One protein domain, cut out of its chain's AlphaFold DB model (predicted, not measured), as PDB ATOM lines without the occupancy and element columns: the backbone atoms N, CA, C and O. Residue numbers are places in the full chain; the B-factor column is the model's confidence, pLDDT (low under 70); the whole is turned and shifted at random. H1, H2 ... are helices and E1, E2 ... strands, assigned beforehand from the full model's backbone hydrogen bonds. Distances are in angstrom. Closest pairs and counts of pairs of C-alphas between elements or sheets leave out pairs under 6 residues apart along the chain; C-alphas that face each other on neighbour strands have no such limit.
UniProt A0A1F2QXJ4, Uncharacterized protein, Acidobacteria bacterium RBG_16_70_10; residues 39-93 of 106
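What this domain is: This is residues 39 to 93 of the 106 residues of an uncharacterized protein of Acidobacteria bacterium RBG_16_70_10 (UniProt A0A1F2QXJ4). A small antiparallel sheet, in the order E2, E1, E3, has one helix, H1, over one face, and a long loop, residues 68 to 86, leads from H1 back to E3. The 55 printed residues, under half in named elements, hold E1, E2, H1, E3 in chain order, class mixed. The whole is compact, radius of gyration of the C-alphas 10.5 A, spanning 28 by 27 by 17 A.

Where its parts are: E1, residues 39 to 42, begins at C-alpha 39 (181.731, 203.373, 124.118). E2, residues 45 to 51, measures 14.9 A; H1, residues 59 to 67, 12.4 A. E3, residues 87 to 89, ends at C-alpha 89 (180.685, 203.343, 118.883).

How they stand to each other: Hairpin E1 and E2 is antiparallel at 156 degrees, N 40 to O 49 2.8 A; E1 and E3, antiparallel at 137 degrees, have N 89 to O 39 at 2.8 A, both within hydrogen-bond range. H1 is on the sheet, height 8.6 A, along the strands, only just over E1 and E3, with 3 C-alphas on each; its closest C-alphas to E3 are Leu 63 and Gln 88, 6.8 A. E2, H1, E3 form a split strand-helix-strand unit, E1 between its strands, with a right-handed crossover. In H1 every O i to N i+4 pair is within hydrogen-bond range.

The domain as a whole: The farthest C-alphas, Arg 70 and Pro 93, are 32.0 A apart. The printed part has no cut; link H1 to E3 is long, and residue 93 is under 70 in pLDDT.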
ATOM      1  N   CYS A  39     182.107 201.993 124.352       91.88
ATOM      2  CA  CYS A  39     181.731 203.373 124.118       91.88
ATOM      3  C   CYS A  39     180.331 203.446 123.533       91.88
ATOM      4  O   CYS A  39     180.025 202.742 122.573       91.88
ATOM      5  N   TYR A  40     179.494 204.311 124.100       92.25
ATOM      6  CA  TYR A  40     178.117 204.498 123.669       92.25
ATOM      7  C   TYR A  40     177.813 205.964 123.405       92.25
ATOM      8  O   TYR A  40     178.249 206.844 124.146       92.25
ATOM      9  N   THR A  41     177.023 206.219 122.370       92.62
ATOM     10  CA  THR A  41     176.457 207.535 122.069       92.62
ATOM     11  C   THR A  41     174.937 207.466 122.085       92.62
ATOM     12  O   THR A  41     174.347 206.404 121.878       92.62
ATOM     13  N   ASN A  42     174.297 208.601 122.332       90.81
ATOM     14  CA  ASN A  42     172.856 208.766 122.223       90.81
ATOM     15  C   ASN A  42     172.587 210.207 121.794       90.81
ATOM     16  O   ASN A  42     173.148 211.126 122.372       90.81
ATOM     17  N   GLN A  43     171.718 210.431 120.809       88.62
ATOM     18  CA  GLN A  43     171.451 211.784 120.294       88.62
ATOM     19  C   GLN A  43     170.885 212.748 121.352       88.62
ATOM     20  O   GLN A  43     170.969 213.963 121.201       88.62
ATOM     21  N   ARG A  44     170.294 212.214 122.425       84.69
ATOM     22  CA  ARG A  44     169.761 212.966 123.568       84.69
ATOM     23  C   ARG A  44     170.785 213.121 124.703       84.69
ATOM     24  O   ARG A  44     170.444 213.676 125.744       84.69
ATOM     25  N   TYR A  45     172.009 212.617 124.533       84.25
ATOM     26  CA  TYR A  45     173.120 212.707 125.478       84.25
ATOM     27  C   TYR A  45     174.323 213.385 124.815       84.25
ATOM     28  O   TYR A  45     174.762 212.998 123.736       84.25
ATOM     29  N   ALA A  46     174.881 214.401 125.465       84.56
ATOM     30  CA  ALA A  46     176.070 215.064 124.953       84.56
ATOM     31  C   ALA A  46     177.325 214.232 125.274       84.56
ATOM     32  O   ALA A  46     177.696 214.082 126.435       84.56
ATOM     33  N   GLY A  47     178.003 213.745 124.232       86.12
ATOM     34  CA  GLY A  47     179.299 213.071 124.338       86.12
ATOM     35  C   GLY A  47     179.240 211.547 124.234       86.12
ATOM     36  O   GLY A  47     178.224 210.955 123.877       86.12
ATOM     37  N   VAL A  48     180.382 210.911 124.515       89.00
ATOM     38  CA  VAL A  48     180.544 209.452 124.473       89.00
ATOM     39  C   VAL A  48     180.623 208.920 125.893       89.00
ATOM     40  O   VAL A  48     181.534 209.263 126.647       89.00
ATOM     41  N   CYS A  49     179.697 208.038 126.235       89.75
ATOM     42  CA  CYS A  49     179.752 207.277 127.464       89.75
ATOM     43  C   CYS A  49     180.789 206.166 127.347       89.75
ATOM     44  O   CYS A  49     180.699 205.351 126.437       89.75
ATOM     45  N   LYS A  50     181.752 206.120 128.270       90.12
ATOM     46  CA  LYS A  50     182.789 205.084 128.321       90.12
ATOM     47  C   LYS A  50     182.541 204.208 129.538       90.12
ATOM     48  O   LYS A  50     182.508 204.726 130.651       90.12
ATOM     49  N   VAL A  51     182.393 202.907 129.330       88.50
ATOM     50  CA  VAL A  51     182.145 201.947 130.408       88.50
ATOM     51  C   VAL A  51     183.153 200.820 130.353       88.50
ATOM     52  O   VAL A  51     183.452 200.309 129.279       88.50
ATOM     53  N   GLN A  52     183.654 200.428 131.518       89.44
ATOM     54  CA  GLN A  52     184.361 199.172 131.691       89.44
ATOM     55  C   GLN A  52     183.332 198.102 132.088       89.44
ATOM     56  O   GLN A  52     182.727 198.258 133.149       89.44
ATOM     57  N   PRO A  53     183.096 197.064 131.266       87.50
ATOM     58  CA  PRO A  53     182.217 195.961 131.646       87.50
ATOM     59  C   PRO A  53     182.717 195.255 132.902       87.50
ATOM     60  O   PRO A  53     183.931 195.131 133.098       87.50
ATOM     61  N   ALA A  54     181.786 194.763 133.722       84.62
ATOM     62  CA  ALA A  54     182.107 193.758 134.727       84.62
ATOM     63  C   ALA A  54     182.529 192.429 134.066       84.62
ATOM     64  O   ALA A  54     182.386 192.246 132.858       84.62
ATOM     65  N   GLN A  55     183.060 191.499 134.863       79.00
ATOM     66  CA  GLN A  55     183.702 190.271 134.373       79.00
ATOM     67  C   GLN A  55     182.781 189.389 133.506       79.00
ATOM     68  O   GLN A  55     183.255 188.784 132.549       79.00
ATOM     69  N   ASP A  56     181.474 189.408 133.785       84.25
ATOM     70  CA  ASP A  56     180.444 188.653 133.055       84.25
ATOM     71  C   ASP A  56     179.578 189.535 132.134       84.25
ATOM     72  O   ASP A  56     178.565 189.092 131.589       84.25
ATOM     73  N   GLU A  57     179.948 190.803 131.956       84.69
ATOM     74  CA  GLU A  57     179.242 191.725 131.074       84.69
ATOM     75  C   GLU A  57     179.969 191.887 129.741       84.69
ATOM     76  O   GLU A  57     181.194 191.907 129.642       84.69
ATOM     77  N   THR A  58     179.187 192.081 128.684       89.81
ATOM     78  CA  THR A  58     179.697 192.386 127.349       89.81
ATOM     79  C   THR A  58     179.201 193.757 126.910       89.81
ATOM     80  O   THR A  58     178.168 194.243 127.377       89.81
ATOM     81  N   CYS A  59     179.879 194.380 125.942       90.19
ATOM     82  CA  CYS A  59     179.361 195.619 125.361       90.19
ATOM     83  C   CYS A  59     177.954 195.433 124.762       90.19
ATOM     84  O   CYS A  59     177.121 196.333 124.816       90.19
ATOM     85  N   ALA A  60     177.662 194.241 124.238       90.38
ATOM     86  CA  ALA A  60     176.352 193.919 123.693       90.38
ATOM     87  C   ALA A  60     175.274 193.822 124.785       90.38
ATOM     88  O   ALA A  60     174.192 194.381 124.615       90.38
ATOM     89  N   SER A  61     175.559 193.165 125.918       91.69
ATOM     90  CA  SER A  61     174.591 193.049 127.021       91.69
ATOM     91  C   SER A  61     174.299 194.406 127.660       91.69
ATOM     92  O   SER A  61     173.147 194.720 127.956       91.69
ATOM     93  N   ILE A  62     175.318 195.256 127.786       91.69
ATOM     94  CA  ILE A  62     175.166 196.638 128.244       91.69
ATOM     95  C   ILE A  62     174.352 197.468 127.240       91.69
ATOM     96  O   ILE A  62     173.441 198.196 127.638       91.69
ATOM     97  N   LEU A  63     174.638 197.364 125.937       93.12
ATOM     98  CA  LEU A  63     173.874 198.066 124.902       93.12
ATOM     99  C   LEU A  63     172.401 197.643 124.902       93.12
ATOM    100  O   LEU A  63     171.516 198.485 124.735       93.12
ATOM    101  N   ALA A  64     172.139 196.350 125.097       94.06
ATOM    102  CA  ALA A  64     170.789 195.825 125.234       94.06
ATOM    103  C   ALA A  64     170.096 196.433 126.459       94.06
ATOM    104  O   ALA A  64     168.996 196.959 126.328       94.06
ATOM    105  N   TYR A  65     170.764 196.466 127.615       92.75
ATOM    106  CA  TYR A  65     170.243 197.105 128.825       92.75
ATOM    107  C   TYR A  65     169.927 198.595 128.619       92.75
ATOM    108  O   TYR A  65     168.874 199.067 129.042       92.75
ATOM    109  N   LEU A  66     170.801 199.337 127.933       92.56
ATOM    110  CA  LEU A  66     170.608 200.758 127.626       92.56
ATOM    111  C   LEU A  66     169.394 201.034 126.724       92.56
ATOM    112  O   LEU A  66     168.851 202.144 126.724       92.56
ATOM    113  N   ASN A  67     168.976 200.036 125.950       93.88
ATOM    114  CA  ASN A  67     167.842 200.116 125.037       93.88
ATOM    115  C   ASN A  67     166.600 199.364 125.529       93.88
ATOM    116  O   ASN A  67     165.556 199.441 124.883       93.88
ATOM    117  N   ASP A  68     166.682 198.691 126.675       94.31
ATOM    118  CA  ASP A  68     165.565 197.965 127.268       94.31
ATOM    119  C   ASP A  68     164.555 198.951 127.890       94.31
ATOM    120  O   ASP A  68     164.922 199.742 128.770       94.31
ATOM    121  N   PRO A  69     163.267 198.907 127.495       92.31
ATOM    122  CA  PRO A  69     162.215 199.709 128.114       92.31
ATOM    123  C   PRO A  69     162.119 199.554 129.635       92.31
ATOM    124  O   PRO A  69     161.830 200.522 130.333       92.31
ATOM    125  N   ARG A  70     162.415 198.365 130.167       93.50
ATOM    126  CA  ARG A  70     162.386 198.059 131.609       93.50
ATOM    127  C   ARG A  70     163.509 198.752 132.381       93.50
ATOM    128  O   ARG A  70     163.439 198.889 133.602       93.50
ATOM    129  N   SER A  71     164.548 199.176 131.670       90.62
ATOM    130  CA  SER A  71     165.699 199.881 132.225       90.62
ATOM    131  C   SER A  71     165.571 201.398 132.113       90.62
ATOM    132  O   SER A  71     166.416 202.119 132.649       90.62
ATOM    133  N   GLN A  72     164.530 201.907 131.444       89.88
ATOM    134  CA  GLN A  72     164.286 203.344 131.358       89.88
ATOM    135  C   GLN A  72     164.093 203.947 132.752       89.88
ATOM    136  O   GLN A  72     163.515 203.332 133.646       89.88
ATOM    137  N   GLY A  73     164.619 205.152 132.959       86.81
ATOM    138  CA  GLY A  73     164.579 205.801 134.272       86.81
ATOM    139  C   GLY A  73     165.712 205.387 135.218       86.81
ATOM    140  O   GLY A  73     165.970 206.097 136.187       86.81
ATOM    141  N   LYS A  74     166.440 204.297 134.932       89.81
ATOM    142  CA  LYS A  74     167.642 203.925 135.691       89.81
ATOM    143  C   LYS A  74     168.830 204.787 135.284       89.81
ATOM    144  O   LYS A  74     168.876 205.331 134.184       89.81
ATOM    145  N   THR A  75     169.803 204.888 136.175       87.62
ATOM    146  CA  THR A  75     170.996 205.701 135.962       87.62
ATOM    147  C   THR A  75     172.120 204.887 135.337       87.62
ATOM    148  O   THR A  75     172.423 203.784 135.784       87.62
ATOM    149  N   TYR A  76     172.766 205.457 134.324       84.50
ATOM    150  CA  TYR A  76     173.933 204.900 133.657       84.50
ATOM    151  C   TYR A  76     174.862 206.022 133.164       84.50
ATOM    152  O   TYR A  76     174.497 207.194 133.224       84.50
ATOM    153  N   CYS A  77     176.075 205.708 132.697       84.12
ATOM    154  CA  CYS A  77     176.972 206.709 132.090       84.12
ATOM    155  C   CYS A  77     177.161 207.993 132.930       84.12
ATOM    156  O   CYS A  77     176.869 209.094 132.457       84.12
ATOM    157  N   GLY A  78     177.590 207.860 134.193       75.75
ATOM    158  CA  GLY A  78     177.901 209.011 135.052       75.75
ATOM    159  C   GLY A  78     176.693 209.899 135.364       75.75
ATOM    160  O   GLY A  78     176.744 211.105 135.158       75.75
ATOM    161  N   ASN A  79     175.609 209.304 135.864       79.50
ATOM    162  CA  ASN A  79     174.361 209.985 136.236       79.50
ATOM    163  C   ASN A  79     173.362 210.316 135.111       79.50
ATOM    164  O   ASN A  79     172.366 211.000 135.338       79.50
ATOM    165  N   THR A  80     173.563 209.774 133.913       83.75
ATOM    166  CA  THR A  80     172.612 209.917 132.806       83.75
ATOM    167  C   THR A  80     171.486 208.900 132.928       83.75
ATOM    168  O   THR A  80     171.716 207.702 133.038       83.75
ATOM    169  N   THR A  81     170.239 209.348 132.855       87.50
ATOM    170  CA  THR A  81     169.100 208.427 132.816       87.50
ATOM    171  C   THR A  81     169.085 207.631 131.509       87.50
ATOM    172  O   THR A  81     169.233 208.210 130.432       87.50
ATOM    173  N   THR A  82     168.858 206.324 131.587       89.19
ATOM    174  CA  THR A  82     168.612 205.438 130.444       89.19
ATOM    175  C   THR A  82     167.262 205.770 129.802       89.19
ATOM    176  O   THR A  82     166.261 205.929 130.501       89.19
ATOM    177  N   ARG A  83     167.233 205.904 128.466       85.19
ATOM    178  CA  ARG A  83     166.070 206.410 127.700       85.19
ATOM    179  C   ARG A  83     165.842 205.687 126.361       85.19
ATOM    180  O   ARG A  83     164.999 206.115 125.583       85.19
ATOM    181  N   GLY A  84     166.613 204.633 126.073       89.31
ATOM    182  CA  GLY A  84     166.682 204.028 124.740       89.31
ATOM    183  C   GLY A  84     167.347 204.920 123.684       89.31
ATOM    184  O   GLY A  84     167.643 206.091 123.927       89.31
ATOM    185  N   GLY A  85     167.629 204.348 122.512       91.44
ATOM    186  CA  GLY A  85     168.314 205.027 121.404       91.44
ATOM    187  C   GLY A  85     169.836 205.119 121.561       91.44
ATOM    188  O   GLY A  85     170.465 205.980 120.949       91.44
ATOM    189  N   TRP A  86     170.431 204.268 122.398       93.44
ATOM    190  CA  TRP A  86     171.880 204.176 122.545       93.44
ATOM    191  C   TRP A  86     172.486 203.334 121.429       93.44
ATOM    192  O   TRP A  86     171.922 202.316 121.028       93.44
ATOM    193  N   GLN A  87     173.663 203.740 120.968       92.81
ATOM    194  CA  GLN A  87     174.434 203.048 119.941       92.81
ATOM    195  C   GLN A  87     175.853 202.819 120.437       92.81
ATOM    196  O   GLN A  87     176.456 203.720 121.021       92.81
ATOM    197  N   GLN A  88     176.390 201.626 120.190       90.88
ATOM    198  CA  GLN A  88     177.800 201.353 120.431       90.88
ATOM    199  C   GLN A  88     178.644 202.016 119.339       90.88
ATOM    200  O   GLN A  88     178.335 201.919 118.153       90.88
ATOM    201  N   VAL A  89     179.710 202.688 119.754       89.69
ATOM    202  CA  VAL A  89     180.685 203.343 118.883       89.69
ATOM    203  C   VAL A  89     182.088 202.892 119.256       89.69
ATOM    204  O   VAL A  89     182.327 202.369 120.346       89.69
ATOM    205  N   GLU A  90     183.034 203.113 118.353       85.44
ATOM    206  CA  GLU A  90     184.433 202.838 118.638       85.44
ATOM    207  C   GLU A  90     184.970 203.801 119.704       85.44
ATOM    208  O   GLU A  90     184.765 205.021 119.651       85.44
ATOM    209  N   CYS A  91     185.668 203.252 120.698       84.06
ATOM    210  CA  CYS A  91     186.314 204.054 121.723       84.06
ATOM    211  C   CYS A  91     187.542 204.754 121.154       84.06
ATOM    212  O   CYS A  91     188.659 204.251 121.259       84.06
ATOM    213  N   LYS A  92     187.353 205.958 120.608       73.50
ATOM    214  CA  LYS A  92     188.493 206.783 120.218       73.50
ATOM    215  C   LYS A  92     189.363 207.066 121.457       73.50
ATOM    216  O   LYS A  92     188.830 207.537 122.476       73.50
ATOM    217  N   PRO A  93     190.683 206.809 121.404       58.81
ATOM    218  CA  PRO A  93     191.588 207.256 122.451       58.81
ATOM    219  C   PRO A  93     191.484 208.780 122.550       58.81
ATOM    220  O   PRO A  93     191.471 209.488 121.541       58.81
TER     221      PRO A  93